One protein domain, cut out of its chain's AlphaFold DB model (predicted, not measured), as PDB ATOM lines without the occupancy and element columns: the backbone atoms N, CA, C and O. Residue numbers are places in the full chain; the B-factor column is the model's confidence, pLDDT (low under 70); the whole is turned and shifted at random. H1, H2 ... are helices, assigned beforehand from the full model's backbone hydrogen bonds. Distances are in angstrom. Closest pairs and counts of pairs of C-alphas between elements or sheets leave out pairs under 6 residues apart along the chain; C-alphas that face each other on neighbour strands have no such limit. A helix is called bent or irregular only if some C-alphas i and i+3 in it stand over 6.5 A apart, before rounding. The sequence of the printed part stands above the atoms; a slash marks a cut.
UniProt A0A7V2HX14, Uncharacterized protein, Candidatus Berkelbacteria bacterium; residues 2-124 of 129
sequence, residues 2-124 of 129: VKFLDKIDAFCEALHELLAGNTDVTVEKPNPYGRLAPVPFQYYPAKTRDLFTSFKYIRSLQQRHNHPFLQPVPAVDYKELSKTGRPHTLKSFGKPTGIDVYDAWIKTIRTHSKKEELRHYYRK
ATOM      1  N   VAL A   2     150.444 105.952 136.501       62.88
ATOM      2  CA  VAL A   2     150.564 105.137 137.736       62.88
ATOM      3  C   VAL A   2     151.638 105.679 138.698       62.88
ATOM      4  O   VAL A   2     151.320 106.093 139.804       62.88
ATOM      5  N   LYS A   3     152.861 105.925 138.198       77.25
ATOM      6  CA  LYS A   3     153.977 106.453 139.008       77.25
ATOM      7  C   LYS A   3     153.731 107.793 139.719       77.25
ATOM      8  O   LYS A   3     154.436 108.064 140.678       77.25
ATOM      9  N   PHE A   4     152.842 108.665 139.236       81.94
ATOM     10  CA  PHE A   4     152.573 109.941 139.918       81.94
ATOM     11  C   PHE A   4     151.616 109.726 141.087       81.94
ATOM     12  O   PHE A   4     151.925 110.117 142.210       81.94
ATOM     13  N   LEU A   5     150.495 109.051 140.822       83.88
ATOM     14  CA  LEU A   5     149.491 108.756 141.838       83.88
ATOM     15  C   LEU A   5     150.077 107.891 142.954       83.88
ATOM     16  O   LEU A   5     149.885 108.244 144.106       83.88
ATOM     17  N   ASP A   6     150.898 106.884 142.640       85.12
ATOM     18  CA  ASP A   6     151.578 106.069 143.660       85.12
ATOM     19  C   ASP A   6     152.482 106.910 144.576       85.12
ATOM     20  O   ASP A   6     152.656 106.611 145.755       85.12
ATOM     21  N   LYS A   7     153.104 107.970 144.040       84.19
ATOM     22  CA  LYS A   7     153.989 108.852 144.816       84.19
ATOM     23  C   LYS A   7     153.198 109.820 145.685       84.19
ATOM     24  O   LYS A   7     153.628 110.086 146.803       84.19
ATOM     25  N   ILE A   8     152.073 110.326 145.183       88.31
ATOM     26  CA  ILE A   8     151.143 111.147 145.964       88.31
ATOM     27  C   ILE A   8     150.480 110.305 147.060       88.31
ATOM     28  O   ILE A   8     150.420 110.745 148.201       88.31
ATOM     29  N   ASP A   9     150.067 109.078 146.752       89.44
ATOM     30  CA  ASP A   9     149.490 108.143 147.717       89.44
ATOM     31  C   ASP A   9     150.499 107.790 148.818       89.44
ATOM     32  O   ASP A   9     150.233 108.007 149.997       89.44
ATOM     33  N   ALA A  10     151.724 107.403 148.443       86.38
ATOM     34  CA  ALA A  10     152.796 107.148 149.404       86.38
ATOM     35  C   ALA A  10     153.157 108.384 150.250       86.38
ATOM     36  O   ALA A  10     153.574 108.243 151.400       86.38
ATOM     37  N   PHE A  11     153.034 109.598 149.695       87.44
ATOM     38  CA  PHE A  11     153.208 110.832 150.461       87.44
ATOM     39  C   PHE A  11     152.105 111.001 151.507       87.44
ATOM     40  O   PHE A  11     152.406 111.236 152.678       87.44
ATOM     41  N   CYS A  12     150.845 110.880 151.090       90.81
ATOM     42  CA  CYS A  12     149.696 111.048 151.969       90.81
ATOM     43  C   CYS A  12     149.645 109.972 153.058       90.81
ATOM     44  O   CYS A  12     149.344 110.296 154.203       90.81
ATOM     45  N   GLU A  13     150.027 108.735 152.744       89.38
ATOM     46  CA  GLU A  13     150.153 107.651 153.720       89.38
ATOM     47  C   GLU A  13     151.243 107.954 154.763       89.38
ATOM     48  O   GLU A  13     151.044 107.767 155.963       89.38
ATOM     49  N   ALA A  14     152.386 108.503 154.345       87.00
ATOM     50  CA  ALA A  14     153.429 108.915 155.283       87.00
ATOM     51  C   ALA A  14     153.013 110.139 156.127       87.00
ATOM     52  O   ALA A  14     153.287 110.174 157.326       87.00
ATOM     53  N   LEU A  15     152.294 111.111 155.544       89.00
ATOM     54  CA  LEU A  15     151.657 112.202 156.297       89.00
ATOM     55  C   LEU A  15     150.672 111.662 157.330       89.00
ATOM     56  O   LEU A  15     150.616 112.158 158.452       89.00
ATOM     57  N   HIS A  16     149.896 110.653 156.946       91.06
ATOM     58  CA  HIS A  16     148.909 110.028 157.805       91.06
ATOM     59  C   HIS A  16     149.565 109.439 159.059       91.06
ATOM     60  O   HIS A  16     149.094 109.694 160.168       91.06
ATOM     61  N   GLU A  17     150.680 108.724 158.892       88.31
ATOM     62  CA  GLU A  17     151.493 108.206 159.999       88.31
ATOM     63  C   GLU A  17     152.055 109.323 160.877       88.31
ATOM     64  O   GLU A  17     151.973 109.277 162.106       88.31
ATOM     65  N   LEU A  18     152.579 110.368 160.247       88.50
ATOM     66  CA  LEU A  18     153.179 111.485 160.956       88.50
ATOM     67  C   LEU A  18     152.157 112.236 161.819       88.50
ATOM     68  O   LEU A  18     152.409 112.512 162.991       88.50
ATOM     69  N   LEU A  19     150.973 112.509 161.267       89.25
ATOM     70  CA  LEU A  19     149.851 113.115 161.985       89.25
ATOM     71  C   LEU A  19     149.290 112.193 163.077       89.25
ATOM     72  O   LEU A  19     148.715 112.682 164.050       89.25
ATOM     73  N   ALA A  20     149.497 110.878 162.952       89.56
ATOM     74  CA  ALA A  20     149.199 109.911 164.005       89.56
ATOM     75  C   ALA A  20     150.220 109.943 165.164       89.56
ATOM     76  O   ALA A  20     150.023 109.262 166.169       89.56
ATOM     77  N   GLY A  21     151.298 110.729 165.040       86.56
ATOM     78  CA  GLY A  21     152.397 110.792 166.005       86.56
ATOM     79  C   GLY A  21     153.447 109.695 165.817       86.56
ATOM     80  O   GLY A  21     154.301 109.517 166.684       86.56
ATOM     81  N   ASN A  22     153.412 108.950 164.706       85.38
ATOM     82  CA  ASN A  22     154.433 107.952 164.412       85.38
ATOM     83  C   ASN A  22     155.683 108.648 163.862       85.38
ATOM     84  O   ASN A  22     155.729 109.086 162.715       85.38
ATOM     85  N   THR A  23     156.722 108.738 164.691       78.31
ATOM     86  CA  THR A  23     158.010 109.357 164.338       78.31
ATOM     87  C   THR A  23     158.900 108.444 163.495       78.31
ATOM     88  O   THR A  23     159.915 108.878 162.964       78.31
ATOM     89  N   ASP A  24     158.501 107.192 163.278       78.94
ATOM     90  CA  ASP A  24     159.221 106.225 162.444       78.94
ATOM     91  C   ASP A  24     159.487 106.698 161.005       78.94
ATOM     92  O   ASP A  24     160.405 106.192 160.354       78.94
ATOM     93  N   VAL A  25     158.677 107.637 160.502       75.62
ATOM     94  CA  VAL A  25     158.820 108.250 159.171       75.62
ATOM     95  C   VAL A  25     159.723 109.491 159.170       75.62
ATOM     96  O   VAL A  25     160.068 109.988 158.098       75.62
ATOM     97  N   THR A  26     160.119 109.986 160.350       75.50
ATOM     98  CA  THR A  26     160.995 111.156 160.535       75.50
ATOM     99  C   THR A  26     162.402 110.808 161.033       75.50
ATOM    100  O   THR A  26     163.236 111.703 161.159       75.50
ATOM    101  N   VAL A  27     162.685 109.528 161.292       76.69
ATOM    102  CA  VAL A  27     163.978 109.042 161.798       76.69
ATOM    103  C   VAL A  27     164.805 108.436 160.662       76.69
ATOM    104  O   VAL A  27     164.280 107.724 159.803       76.69
ATOM    105  N   GLU A  28     166.109 108.713 160.655       80.06
ATOM    106  CA  GLU A  28     167.053 108.059 159.748       80.06
ATOM    107  C   GLU A  28     167.203 106.586 160.124       80.06
ATOM    108  O   GLU A  28     167.425 106.244 161.287       80.06
ATOM    109  N   LYS A  29     167.083 105.698 159.137       77.12
ATOM    110  CA  LYS A  29     167.193 104.249 159.342       77.12
ATOM    111  C   LYS A  29     168.379 103.706 158.552       77.12
ATOM    112  O   LYS A  29     168.589 104.147 157.418       77.12
ATOM    113  N   PRO A  30     169.160 102.765 159.107       80.88
ATOM    114  CA  PRO A  30     170.220 102.117 158.354       80.88
ATOM    115  C   PRO A  30     169.620 101.347 157.173       80.88
ATOM    116  O   PRO A  30     168.635 100.622 157.309       80.88
ATOM    117  N   ASN A  31     170.207 101.524 155.995       81.25
ATOM    118  CA  ASN A  31     169.893 100.730 154.815       81.25
ATOM    119  C   ASN A  31     170.566  99.337 154.906       81.25
ATOM    120  O   ASN A  31     171.354  99.102 155.824       81.25
ATOM    121  N   PRO A  32     170.324  98.411 153.954       80.69
ATOM    122  CA  PRO A  32     170.949  97.078 153.957       80.69
ATOM    123  C   PRO A  32     172.487  97.071 153.951       80.69
ATOM    124  O   PRO A  32     173.100  96.037 154.186       80.69
ATOM    125  N   TYR A  33     173.112  98.220 153.687       85.69
ATOM    126  CA  TYR A  33     174.559  98.423 153.681       85.69
ATOM    127  C   TYR A  33     175.059  99.151 154.943       85.69
ATOM    128  O   TYR A  33     176.186  99.643 154.958       85.69
ATOM    129  N   GLY A  34     174.218  99.291 155.974       83.31
ATOM    130  CA  GLY A  34     174.556  99.939 157.245       83.31
ATOM    131  C   GLY A  34     174.677 101.465 157.185       83.31
ATOM    132  O   GLY A  34     175.058 102.082 158.175       83.31
ATOM    133  N   ARG A  35     174.356 102.104 156.052       81.94
ATOM    134  CA  ARG A  35     174.395 103.570 155.925       81.94
ATOM    135  C   ARG A  35     173.064 104.163 156.354       81.94
ATOM    136  O   ARG A  35     172.023 103.664 155.928       81.94
ATOM    137  N   LEU A  36     173.092 105.243 157.131       78.81
ATOM    138  CA  LEU A  36     171.886 106.005 157.445       78.81
ATOM    139  C   LEU A  36     171.266 106.515 156.142       78.81
ATOM    140  O   LEU A  36     171.892 107.252 155.378       78.81
ATOM    141  N   ALA A  37     170.055 106.049 155.850       68.88
ATOM    142  CA  ALA A  37     169.277 106.571 154.749       68.88
ATOM    143  C   ALA A  37     168.663 107.907 155.188       68.88
ATOM    144  O   ALA A  37     168.091 107.972 156.283       68.88
ATOM    145  N   PRO A  38     168.742 108.950 154.344       65.38
ATOM    146  CA  PRO A  38     168.133 110.232 154.652       65.38
ATOM    147  C   PRO A  38     166.638 110.047 154.910       65.38
ATOM    148  O   PRO A  38     165.980 109.277 154.198       65.38
ATOM    149  N   VAL A  39     166.113 110.766 155.906       68.25
ATOM    150  CA  VAL A  39     164.696 110.729 156.295       68.25
ATOM    151  C   VAL A  39     163.839 110.881 155.042       68.25
ATOM    152  O   VAL A  39     163.842 111.967 154.454       68.25
ATOM    153  N   PRO A  40     163.100 109.840 154.608       66.44
ATOM    154  CA  PRO A  40     162.444 109.862 153.309       66.44
ATOM    155  C   PRO A  40     161.566 111.099 153.165       66.44
ATOM    156  O   PRO A  40     161.620 111.772 152.142       66.44
ATOM    157  N   PHE A  41     160.853 111.437 154.235       71.75
ATOM    158  CA  PHE A  41     159.767 112.398 154.248       71.75
ATOM    159  C   PHE A  41     160.165 113.849 153.936       71.75
ATOM    160  O   PHE A  41     159.439 114.537 153.221       71.75
ATOM    161  N   GLN A  42     161.347 114.304 154.366       72.06
ATOM    162  CA  GLN A  42     161.800 115.678 154.095       72.06
ATOM    163  C   GLN A  42     162.038 115.951 152.602       72.06
ATOM    164  O   GLN A  42     161.958 117.091 152.153       72.06
ATOM    165  N   TYR A  43     162.274 114.902 151.812       75.25
ATOM    166  CA  TYR A  43     162.532 115.021 150.378       75.25
ATOM    167  C   TYR A  43     161.267 114.906 149.526       75.25
ATOM    168  O   TYR A  43     161.340 115.097 148.313       75.25
ATOM    169  N   TYR A  44     160.107 114.582 150.105       74.56
ATOM    170  CA  TYR A  44     158.877 114.384 149.329       74.56
ATOM    171  C   TYR A  44     158.373 115.673 148.662       74.56
ATOM    172  O   TYR A  44     157.977 115.584 147.498       74.56
ATOM    173  N   PRO A  45     158.447 116.871 149.280       80.00
ATOM    174  CA  PRO A  45     158.122 118.118 148.582       80.00
ATOM    175  C   PRO A  45     158.976 118.341 147.330       80.00
ATOM    176  O   PRO A  45     158.449 118.635 146.258       80.00
ATOM    177  N   ALA A  46     160.293 118.142 147.441       80.56
ATOM    178  CA  ALA A  46     161.208 118.281 146.310       80.56
ATOM    179  C   ALA A  46     160.924 117.221 145.234       80.56
ATOM    180  O   ALA A  46     160.684 117.561 144.082       80.56
ATOM    181  N   LYS A  47     160.819 115.944 145.626       79.38
ATOM    182  CA  LYS A  47     160.538 114.841 144.698       79.38
ATOM    183  C   LYS A  47     159.208 115.011 143.976       79.38
ATOM    184  O   LYS A  47     159.137 114.744 142.786       79.38
ATOM    185  N   THR A  48     158.151 115.438 144.665       77.88
ATOM    186  CA  THR A  48     156.845 115.656 144.024       77.88
ATOM    187  C   THR A  48     156.886 116.837 143.066       77.88
ATOM    188  O   THR A  48     156.382 116.707 141.954       77.88
ATOM    189  N   ARG A  49     157.573 117.933 143.420       82.06
ATOM    190  CA  ARG A  49     157.857 119.043 142.497       82.06
ATOM    191  C   ARG A  49     158.590 118.566 141.240       82.06
ATOM    192  O   ARG A  49     158.192 118.935 140.136       82.06
ATOM    193  N   ASP A  50     159.583 117.695 141.393       83.44
ATOM    194  CA  ASP A  50     160.338 117.129 140.271       83.44
ATOM    195  C   ASP A  50     159.482 116.217 139.379       83.44
ATOM    196  O   ASP A  50     159.728 116.099 138.177       83.44
ATOM    197  N   LEU A  51     158.427 115.591 139.914       80.31
ATOM    198  CA  LEU A  51     157.469 114.855 139.083       80.31
ATOM    199  C   LEU A  51     156.704 115.814 138.158       80.31
ATOM    200  O   LEU A  51     156.541 115.514 136.975       80.31
ATOM    201  N   PHE A  52     156.278 116.982 138.650       80.06
ATOM    202  CA  PHE A  52     155.594 117.975 137.812       80.06
ATOM    203  C   PHE A  52     156.494 118.503 136.689       80.06
ATOM    204  O   PHE A  52     156.017 118.738 135.581       80.06
ATOM    205  N   THR A  53     157.799 118.647 136.928       81.06
ATOM    206  CA  THR A  53     158.745 119.061 135.880       81.06
ATOM    207  C   THR A  53     159.056 117.928 134.899       81.06
ATOM    208  O   THR A  53     159.158 118.174 133.696       81.06
ATOM    209  N   SER A  54     159.130 116.685 135.382       83.62
ATOM    210  CA  SER A  54     159.464 115.500 134.579       83.62
ATOM    211  C   SER A  54     158.308 115.007 133.699       83.62
ATOM    212  O   SER A  54     158.536 114.444 132.627       83.62
ATOM    213  N   PHE A  55     157.053 115.222 134.108       84.81
ATOM    214  CA  PHE A  55     155.867 114.773 133.373       84.81
ATOM    215  C   PHE A  55     155.118 115.949 132.736       84.81
ATOM    216  O   PHE A  55     154.168 116.484 133.307       84.81
ATOM    217  N   LYS A  56     155.486 116.302 131.494       84.94
ATOM    218  CA  LYS A  56     154.892 117.427 130.734       84.94
ATOM    219  C   LYS A  56     153.355 117.433 130.721       84.94
ATOM    220  O   LYS A  56     152.753 118.497 130.829       84.94
ATOM    221  N   TYR A  57     152.718 116.264 130.623       85.44
ATOM    222  CA  TYR A  57     151.254 116.164 130.635       85.44
ATOM    223  C   TYR A  57     150.644 116.535 131.995       85.44
ATOM    224  O   TYR A  57     149.667 117.274 132.048       85.44
ATOM    225  N   ILE A  58     151.260 116.098 133.100       83.38
ATOM    226  CA  ILE A  58     150.820 116.453 134.457       83.38
ATOM    227  C   ILE A  58     150.971 117.962 134.679       83.38
ATOM    228  O   ILE A  58     150.052 118.595 135.190       83.38
ATOM    229  N   ARG A  59     152.068 118.563 134.200       84.00
ATOM    230  CA  ARG A  59     152.252 120.022 134.216       84.00
ATOM    231  C   ARG A  59     151.159 120.756 133.441       84.00
ATOM    232  O   ARG A  59     150.621 121.744 133.930       84.00
ATOM    233  N   SER A  60     150.816 120.277 132.245       86.25
ATOM    234  CA  SER A  60     149.735 120.875 131.456       86.25
ATOM    235  C   SER A  60     148.383 120.760 132.158       86.25
ATOM    236  O   SER A  60     147.573 121.676 132.040       86.25
ATOM    237  N   LEU A  61     148.118 119.658 132.865       85.88
ATOM    238  CA  LEU A  61     146.895 119.501 133.652       85.88
ATOM    239  C   LEU A  61     146.875 120.456 134.846       85.88
ATOM    240  O   LEU A  61     145.868 121.121 135.061       85.88
ATOM    241  N   GLN A  62     147.987 120.582 135.572       86.38
ATOM    242  CA  GLN A  62     148.124 121.526 136.683       86.38
ATOM    243  C   GLN A  62     147.847 122.973 136.247       86.38
ATOM    244  O   GLN A  62     147.173 123.712 136.954       86.38
ATOM    245  N   GLN A  63     148.332 123.385 135.072       85.38
ATOM    246  CA  GLN A  63     148.102 124.739 134.551       85.38
ATOM    247  C   GLN A  63     146.637 125.009 134.179       85.38
ATOM    248  O   GLN A  63     146.211 126.160 134.175       85.38
ATOM    249  N   ARG A  64     145.874 123.963 133.843       88.19
ATOM    250  CA  ARG A  64     144.467 124.066 133.422       88.19
ATOM    251  C   ARG A  64     143.483 123.844 134.567       88.19
ATOM    252  O   ARG A  64     142.334 124.262 134.463       88.19
ATOM    253  N   HIS A  65     143.911 123.169 135.631       86.12
ATOM    254  CA  HIS A  65     143.038 122.726 136.707       86.12
ATOM    255  C   HIS A  65     143.653 123.015 138.071       86.12
ATOM    256  O   HIS A  65     144.736 122.534 138.399       86.12
ATOM    257  N   ASN A  66     142.896 123.708 138.920       85.31
ATOM    258  CA  ASN A  66     143.237 123.858 140.328       85.31
ATOM    259  C   ASN A  66     142.743 122.642 141.131       85.31
ATOM    260  O   ASN A  66     141.740 122.716 141.838       85.31
ATOM    261  N   HIS A  67     143.401 121.493 140.958       89.06
ATOM    262  CA  HIS A  67     143.059 120.263 141.677       89.06
ATOM    263  C   HIS A  67     144.068 119.990 142.810       89.06
ATOM    264  O   HIS A  67     145.267 120.053 142.535       89.06
ATOM    265  N   PRO A  68     143.648 119.600 144.034       89.56
ATOM    266  CA  PRO A  68     144.561 119.360 145.162       89.56
ATOM    267  C   PRO A  68     145.701 118.370 144.866       89.56
ATOM    268  O   PRO A  68     146.851 118.632 145.193       89.56
ATOM    269  N   PHE A  69     145.416 117.262 144.168       89.00
ATOM    270  CA  PHE A  69     146.445 116.293 143.738       89.00
ATOM    271  C   PHE A  69     147.380 116.780 142.627       89.00
ATOM    272  O   PHE A  69     148.351 116.100 142.316       89.00
ATOM    273  N   LEU A  70     147.082 117.915 141.996       88.44
ATOM    274  CA  LEU A  70     147.935 118.524 140.977       88.44
ATOM    275  C   LEU A  70     148.749 119.695 141.532       88.44
ATOM    276  O   LEU A  70     149.437 120.363 140.766       88.44
ATOM    277  N   GLN A  71     148.698 119.934 142.843       84.19
ATOM    278  CA  GLN A  71     149.556 120.911 143.492       84.19
ATOM    279  C   GLN A  71     150.827 120.243 144.030       84.19
ATOM    280  O   GLN A  71     150.784 119.089 144.471       84.19
ATOM    281  N   PRO A  72     151.975 120.943 144.009       78.62
ATOM    282  CA  PRO A  72     153.155 120.497 144.723       78.62
ATOM    283  C   PRO A  72     152.822 120.321 146.200       78.62
ATOM    284  O   PRO A  72     152.091 121.115 146.789       78.62
ATOM    285  N   VAL A  73     153.408 119.297 146.805       83.69
ATOM    286  CA  VAL A  73     153.310 119.103 148.246       83.69
ATOM    287  C   VAL A  73     153.882 120.332 148.973       83.69
ATOM    288  O   VAL A  73     154.967 120.799 148.601       83.69
ATOM    289  N   PRO A  74     153.195 120.862 150.005       82.56
ATOM    290  CA  PRO A  74     153.656 122.053 150.708       82.56
ATOM    291  C   PRO A  74     154.929 121.763 151.501       82.56
ATOM    292  O   PRO A  74     155.040 120.725 152.143       82.56
ATOM    293  N   ALA A  75     155.878 122.697 151.498       81.81
ATOM    294  CA  ALA A  75     157.045 122.623 152.369       81.81
ATOM    295  C   ALA A  75     156.653 123.111 153.771       81.81
ATOM    296  O   ALA A  75     156.516 124.310 153.993       81.81
ATOM    297  N   VAL A  76     156.451 122.181 154.703       82.31
ATOM    298  CA  VAL A  76     156.174 122.477 156.118       82.31
ATOM    299  C   VAL A  76     157.209 121.794 157.005       82.31
ATOM    300  O   VAL A  76     157.872 120.845 156.576       82.31
ATOM    301  N   ASP A  77     157.346 122.253 158.250       83.06
ATOM    302  CA  ASP A  77     158.186 121.566 159.230       83.06
ATOM    303  C   ASP A  77     157.495 120.286 159.713       83.06
ATOM    304  O   ASP A  77     156.765 120.240 160.707       83.06
ATOM    305  N   TYR A  78     157.720 119.215 158.965       81.38
ATOM    306  CA  TYR A  78     157.162 117.909 159.271       81.38
ATOM    307  C   TYR A  78     157.677 117.328 160.587       81.38
ATOM    308  O   TYR A  78     156.989 116.523 161.215       81.38
ATOM    309  N   LYS A  79     158.873 117.726 161.034       79.69
ATOM    310  CA  LYS A  79     159.405 117.261 162.313       79.69
ATOM    311  C   LYS A  79     158.572 117.841 163.450       79.69
ATOM    312  O   LYS A  79     158.148 117.079 164.317       79.69
ATOM    313  N   GLU A  80     158.263 119.134 163.409       83.56
ATOM    314  CA  GLU A  80     157.363 119.752 164.390       83.56
ATOM    315  C   GLU A  80     155.941 119.195 164.294       83.56
ATOM    316  O   GLU A  80     155.342 118.859 165.318       83.56
ATOM    317  N   LEU A  81     155.432 118.984 163.075       83.00
ATOM    318  CA  LEU A  81     154.110 118.392 162.874       83.00
ATOM    319  C   LEU A  81     153.995 117.018 163.561       83.00
ATOM    320  O   LEU A  81     152.990 116.747 164.222       83.00
ATOM    321  N   SER A  82     155.052 116.196 163.514       82.94
ATOM    322  CA  SER A  82     155.067 114.866 164.141       82.94
ATOM    323  C   SER A  82     154.947 114.913 165.667       82.94
ATOM    324  O   SER A  82     154.286 114.063 166.258       82.94
ATOM    325  N   LYS A  83     155.515 115.943 166.312       83.38
ATOM    326  CA  LYS A  83     155.465 116.116 167.774       83.38
ATOM    327  C   LYS A  83     154.059 116.420 168.280       83.38
ATOM    328  O   LYS A  83     153.717 116.075 169.406       83.38
ATOM    329  N   THR A  84     153.256 117.086 167.453       85.75
ATOM    330  CA  THR A  84     151.853 117.397 167.766       85.75
ATOM    331  C   THR A  84     150.886 116.279 167.378       85.75
ATOM    332  O   THR A  84     149.710 116.330 167.750       85.75
ATOM    333  N   GLY A  85     151.375 115.269 166.652       85.75
ATOM    334  CA  GLY A  85     150.586 114.149 166.165       85.75
ATOM    335  C   GLY A  85     150.007 113.301 167.296       85.75
ATOM    336  O   GLY A  85     150.598 113.147 168.367       85.75
ATOM    337  N   ARG A  86     148.817 112.745 167.063       87.94
ATOM    338  CA  ARG A  86     148.147 111.829 167.994       87.94
ATOM    339  C   ARG A  86     147.468 110.715 167.212       87.94
ATOM    340  O   ARG A  86     146.924 111.014 166.149       87.94
ATOM    341  N   PRO A  87     147.401 109.484 167.754       89.56
ATOM    342  CA  PRO A  87     146.732 108.371 167.097       89.56
ATOM    343  C   PRO A  87     145.374 108.762 166.536       89.56
ATOM    344  O   PRO A  87     144.537 109.354 167.233       89.56
ATOM    345  N   HIS A  88     145.162 108.433 165.264       88.94
ATOM    346  CA  HIS A  88     143.881 108.690 164.629       88.94
ATOM    347  C   HIS A  88     142.789 107.914 165.358       88.94
ATOM    348  O   HIS A  88     142.967 106.780 165.785       88.94
ATOM    349  N   THR A  89     141.641 108.557 165.507       87.44
ATOM    350  CA  THR A  89     140.386 107.979 165.984       87.44
ATOM    351  C   THR A  89     139.359 108.194 164.890       87.44
ATOM    352  O   THR A  89     139.547 109.069 164.050       87.44
ATOM    353  N   LEU A  90     138.220 107.502 164.923       83.38
ATOM    354  CA  LEU A  90     137.161 107.752 163.939       83.38
ATOM    355  C   LEU A  90     136.715 109.233 163.899       83.38
ATOM    356  O   LEU A  90     136.252 109.701 162.867       83.38
ATOM    357  N   LYS A  91     136.867 109.973 165.011       83.19
ATOM    358  CA  LYS A  91     136.518 111.400 165.111       83.19
ATOM    359  C   LYS A  91     137.619 112.347 164.622       83.19
ATOM    360  O   LYS A  91     137.298 113.446 164.183       83.19
ATOM    361  N   SER A  92     138.896 111.993 164.780       84.75
ATOM    362  CA  SER A  92     140.015 112.814 164.277       84.75
ATOM    363  C   SER A  92     140.348 112.494 162.823       84.75
ATOM    364  O   SER A  92     140.748 113.385 162.078       84.75
ATOM    365  N   PHE A  93     140.086 111.260 162.399       81.56
ATOM    366  CA  PHE A  93     140.135 110.805 161.020       81.56
ATOM    367  C   PHE A  93     139.096 111.560 160.180       81.56
ATOM    368  O   PHE A  93     137.891 111.319 160.272       81.56
ATOM    369  N   GLY A  94     139.564 112.518 159.378       82.50
ATOM    370  CA  GLY A  94     138.717 113.372 158.543       82.50
ATOM    371  C   GLY A  94     138.539 114.803 159.037       82.50
ATOM    372  O   GLY A  94     137.805 115.552 158.392       82.50
ATOM    373  N   LYS A  95     139.190 115.199 160.138       89.62
ATOM    374  CA  LYS A  95     139.334 116.622 160.458       89.62
ATOM    375  C   LYS A  95     140.291 117.277 159.453       89.62
ATOM    376  O   LYS A  95     141.333 116.679 159.187       89.62
ATOM    377  N   PRO A  96     139.964 118.471 158.930       91.50
ATOM    378  CA  PRO A  96     140.884 119.227 158.091       91.50
ATOM    379  C   PRO A  96     142.201 119.493 158.815       91.50
ATOM    380  O   PRO A  96     142.210 119.812 160.006       91.50
ATOM    381  N   THR A  97     143.296 119.361 158.079       89.31
ATOM    382  CA  THR A  97     144.658 119.583 158.575       89.31
ATOM    383  C   THR A  97     145.264 120.875 158.042       89.31
ATOM    384  O   THR A  97     146.276 121.330 158.568       89.31
ATOM    385  N   GLY A  98     144.655 121.464 157.006       88.94
ATOM    386  CA  GLY A  98     145.223 122.598 156.274       88.94
ATOM    387  C   GLY A  98     146.266 122.180 155.234       88.94
ATOM    388  O   GLY A  98     146.903 123.035 154.626       88.94
ATOM    389  N   ILE A  99     146.451 120.872 155.021       89.56
ATOM    390  CA  ILE A  99     147.282 120.311 153.957       89.56
ATOM    391  C   ILE A  99     146.340 119.778 152.872       89.56
ATOM    392  O   ILE A  99     145.906 118.627 152.924       89.56
ATOM    393  N   ASP A 100     146.038 120.608 151.870       91.31
ATOM    394  CA  ASP A 100     144.987 120.351 150.869       91.31
ATOM    395  C   ASP A 100     145.073 118.971 150.200       91.31
ATOM    396  O   ASP A 100     144.067 118.279 150.041       91.31
ATOM    397  N   VAL A 101     146.283 118.545 149.822       91.50
ATOM    398  CA  VAL A 101     146.513 117.244 149.172       91.50
ATOM    399  C   VAL A 101     146.154 116.066 150.087       91.50
ATOM    400  O   VAL A 101     145.577 115.080 149.631       91.50
ATOM    401  N   TYR A 102     146.432 116.186 151.385       92.12
ATOM    402  CA  TYR A 102     146.106 115.170 152.381       92.12
ATOM    403  C   TYR A 102     144.618 115.183 152.724       92.12
ATOM    404  O   TYR A 102     143.986 114.129 152.773       92.12
ATOM    405  N   ASP A 103     144.033 116.369 152.890       93.81
ATOM    406  CA  ASP A 103     142.608 116.515 153.182       93.81
ATOM    407  C   ASP A 103     141.754 115.952 152.024       93.81
ATOM    408  O   ASP A 103     140.769 115.240 152.253       93.81
ATOM    409  N   ALA A 104     142.181 116.163 150.771       94.06
ATOM    410  CA  ALA A 104     141.574 115.549 149.590       94.06
ATOM    411  C   ALA A 104     141.755 114.020 149.545       94.06
ATOM    412  O   ALA A 104     140.821 113.294 149.187       94.06
ATOM    413  N   TRP A 105     142.928 113.515 149.931       94.38
ATOM    414  CA  TRP A 105     143.211 112.078 150.006       94.38
ATOM    415  C   TRP A 105     142.339 111.373 151.051       94.38
ATOM    416  O   TRP A 105     141.639 110.415 150.720       94.38
ATOM    417  N   ILE A 106     142.260 111.910 152.274       93.44
ATOM    418  CA  ILE A 106     141.385 111.382 153.330       93.44
ATOM    419  C   ILE A 106     139.922 111.423 152.901       93.44
ATOM    420  O   ILE A 106     139.186 110.464 153.136       93.44
ATOM    421  N   LYS A 107     139.478 112.512 152.263       94.19
ATOM    422  CA  LYS A 107     138.116 112.598 151.726       94.19
ATOM    423  C   LYS A 107     137.850 111.474 150.723       94.19
ATOM    424  O   LYS A 107     136.830 110.806 150.838       94.19
ATOM    425  N   THR A 108     138.783 111.230 149.802       93.75
ATOM    426  CA  THR A 108     138.674 110.170 148.788       93.75
ATOM    427  C   THR A 108     138.544 108.791 149.437       93.75
ATOM    428  O   THR A 108     137.592 108.069 149.147       93.75
ATOM    429  N   ILE A 109     139.427 108.454 150.383       92.94
ATOM    430  CA  ILE A 109     139.364 107.191 151.138       92.94
ATOM    431  C   ILE A 109     138.024 107.054 151.861       92.94
ATOM    432  O   ILE A 109     137.345 106.040 151.752       92.94
ATOM    433  N   ARG A 110     137.581 108.100 152.561       91.44
ATOM    434  CA  ARG A 110     136.315 108.072 153.307       91.44
ATOM    435  C   ARG A 110     135.088 107.893 152.422       91.44
ATOM    436  O   ARG A 110     134.121 107.286 152.870       91.44
ATOM    437  N   THR A 111     135.108 108.448 151.215       93.88
ATOM    438  CA  THR A 111     133.991 108.353 150.271       93.88
ATOM    439  C   THR A 111     133.939 106.995 149.575       93.88
ATOM    440  O   THR A 111     132.844 106.520 149.284       93.88
ATOM    441  N   HIS A 112     135.090 106.372 149.312       93.50
ATOM    442  CA  HIS A 112     135.164 105.209 148.424       93.50
ATOM    443  C   HIS A 112     135.551 103.890 149.104       93.50
ATOM    444  O   HIS A 112     135.343 102.836 148.505       93.50
ATOM    445  N   SER A 113     136.068 103.910 150.334       91.19
ATOM    446  CA  SER A 113     136.426 102.693 151.068       91.19
ATOM    447  C   SER A 113     135.251 102.102 151.841       91.19
ATOM    448  O   SER A 113     134.383 102.807 152.366       91.19
ATOM    449  N   LYS A 114     135.263 100.776 151.989       92.19
ATOM    450  CA  LYS A 114     134.322 100.061 152.859       92.19
ATOM    451  C   LYS A 114     134.641 100.320 154.331       92.19
ATOM    452  O   LYS A 114     135.767 100.652 154.704       92.19
ATOM    453  N   LYS A 115     133.659 100.116 155.213       85.81
ATOM    454  CA  LYS A 115     133.809 100.357 156.661       85.81
ATOM    455  C   LYS A 115     134.954  99.543 157.275       85.81
ATOM    456  O   LYS A 115     135.597  99.994 158.223       85.81
ATOM    457  N   GLU A 116     135.194  98.348 156.755       86.38
ATOM    458  CA  GLU A 116     136.254  97.438 157.178       86.38
ATOM    459  C   GLU A 116     137.637  97.980 156.799       86.38
ATOM    460  O   GLU A 116     138.540  97.960 157.632       86.38
ATOM    461  N   GLU A 117     137.776  98.530 155.592       86.62
ATOM    462  CA  GLU A 117     139.013  99.127 155.073       86.62
ATOM    463  C   GLU A 117     139.369 100.405 155.838       86.62
ATOM    464  O   GLU A 117     140.521 100.610 156.218       86.62
ATOM    465  N   LEU A 118     138.365 101.223 156.182       87.00
ATOM    466  CA  LEU A 118     138.574 102.452 156.950       87.00
ATOM    467  C   LEU A 118     139.247 102.200 158.305       87.00
ATOM    468  O   LEU A 118     139.988 103.059 158.783       87.00
ATOM    469  N   ARG A 119     139.047 101.022 158.918       85.94
ATOM    470  CA  ARG A 119     139.680 100.664 160.203       85.94
ATOM    471  C   ARG A 119     141.201 100.737 160.146       85.94
ATOM    472  O   ARG A 119     141.799 101.043 161.175       85.94
ATOM    473  N   HIS A 120     141.804 100.493 158.981       84.25
ATOM    474  CA  HIS A 120     143.248 100.605 158.780       84.25
ATOM    475  C   HIS A 120     143.769 102.016 159.103       84.25
ATOM    476  O   HIS A 120     144.831 102.165 159.702       84.25
ATOM    477  N   TYR A 121     142.975 103.044 158.795       83.19
ATOM    478  CA  TYR A 121     143.383 104.446 158.878       83.19
ATOM    479  C   TYR A 121     143.056 105.129 160.218       83.19
ATOM    480  O   TYR A 121     143.575 106.195 160.525       83.19
ATOM    481  N   TYR A 122     142.199 104.557 161.065       82.19
ATOM    482  CA  TYR A 122     141.878 105.161 162.373       82.19
ATOM    483  C   TYR A 122     142.156 104.250 163.572       82.19
ATOM    484  O   TYR A 122     141.746 104.548 164.690       82.19
ATOM    485  N   ARG A 123     142.840 103.121 163.361       73.50
ATOM    486  CA  ARG A 123     143.360 102.262 164.437       73.50
ATOM    487  C   ARG A 123     144.883 102.149 164.404       73.50
ATOM    488  O   ARG A 123     145.427 101.146 164.856       73.50
ATOM    489  N   LYS A 124     145.580 103.163 163.888       65.38
ATOM    490  CA  LYS A 124     147.039 103.226 164.006       65.38
ATOM    491  C   LYS A 124     147.397 103.554 165.453       65.38
ATOM    492  O   LYS A 124     147.376 104.706 165.871       65.38
TER     493      LYS A 124
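AT A GLANCE: This is residues 2 to 124 of the 129 residues of an uncharacterized protein of Candidatus Berkelbacteria bacterium (UniProt A0A7V2HX14). H1 is a post in the middle, with H2 packed along one side, H5 crossing it on another and H4 at its last residues; H3 turns off crosswise at H2's far end, and H6 folds back beside H5. The long link from H1 to H2 reaches far from this body as a loop. The 123 printed residues hold six named helices, H1 to H6 in order, and no named strand: all helix. The whole is compact, with a radius of gyration of the C-alphas of 15.3 A and spans of 41 by 38 by 24 A.

IN THESE COORDINATES: Find C-alpha 2 at (150.564, 105.137, 137.736); from there H1 runs 25.5 A to residue 19. H2, residues 40 to 54, covers 19.8 A and is irregular: C-alphas 42 and 45 are 7.1 A apart. Next come H3, residues 56 to 64, and H4, residues 78 to 84. H5, residues 100 to 112, covers 18.2 A; H6, residues 115 to 122, ends at (141.878, 105.161, 162.373).

HOW THE PARTS SIT: Start at the hub, H1. It touches H2 in a helical hairpin, at a shallow tilt of 27 degrees, closest at the C-alphas of Phe 11 and Tyr 44, 6.8 A. With residues 9 to 16 alone it touches H5, about perpendicular at 81 degrees; the C-alphas of Cys 12 and Tyr 102 come closest, 5.5 A. With residues 18 to 19 alone it touches H4, closest at the C-alphas of Leu 18 and Ser 82, 5.0 A. H2 and H3 only just touch, only at the corner, with 3 pairs of C-alphas within 8 A; Phe 52 and Arg 59 have the closest, 5.3 A. H5 and H6 are close but not clearly touching: the closest C-alphas, of Arg 110 and Leu 118, are 7.1 A apart. Every O i to N i+4 pair is within hydrogen-bond range in H3, H4 and H5, against 13 of 14 in H1, 8 of 11 in H2 and 0 of 4 in H6, where 3 of 5 O i to N i+3 pairs are.

THE WHOLE: The farthest C-alphas, Gly 34 and Arg 64, are 45.3 A apart. The printed part has no cut; the links H1 to H2, H3 to H4 and H4 to H5 are long. Residues 2, 37 to 40 and 124 have pLDDT under 70.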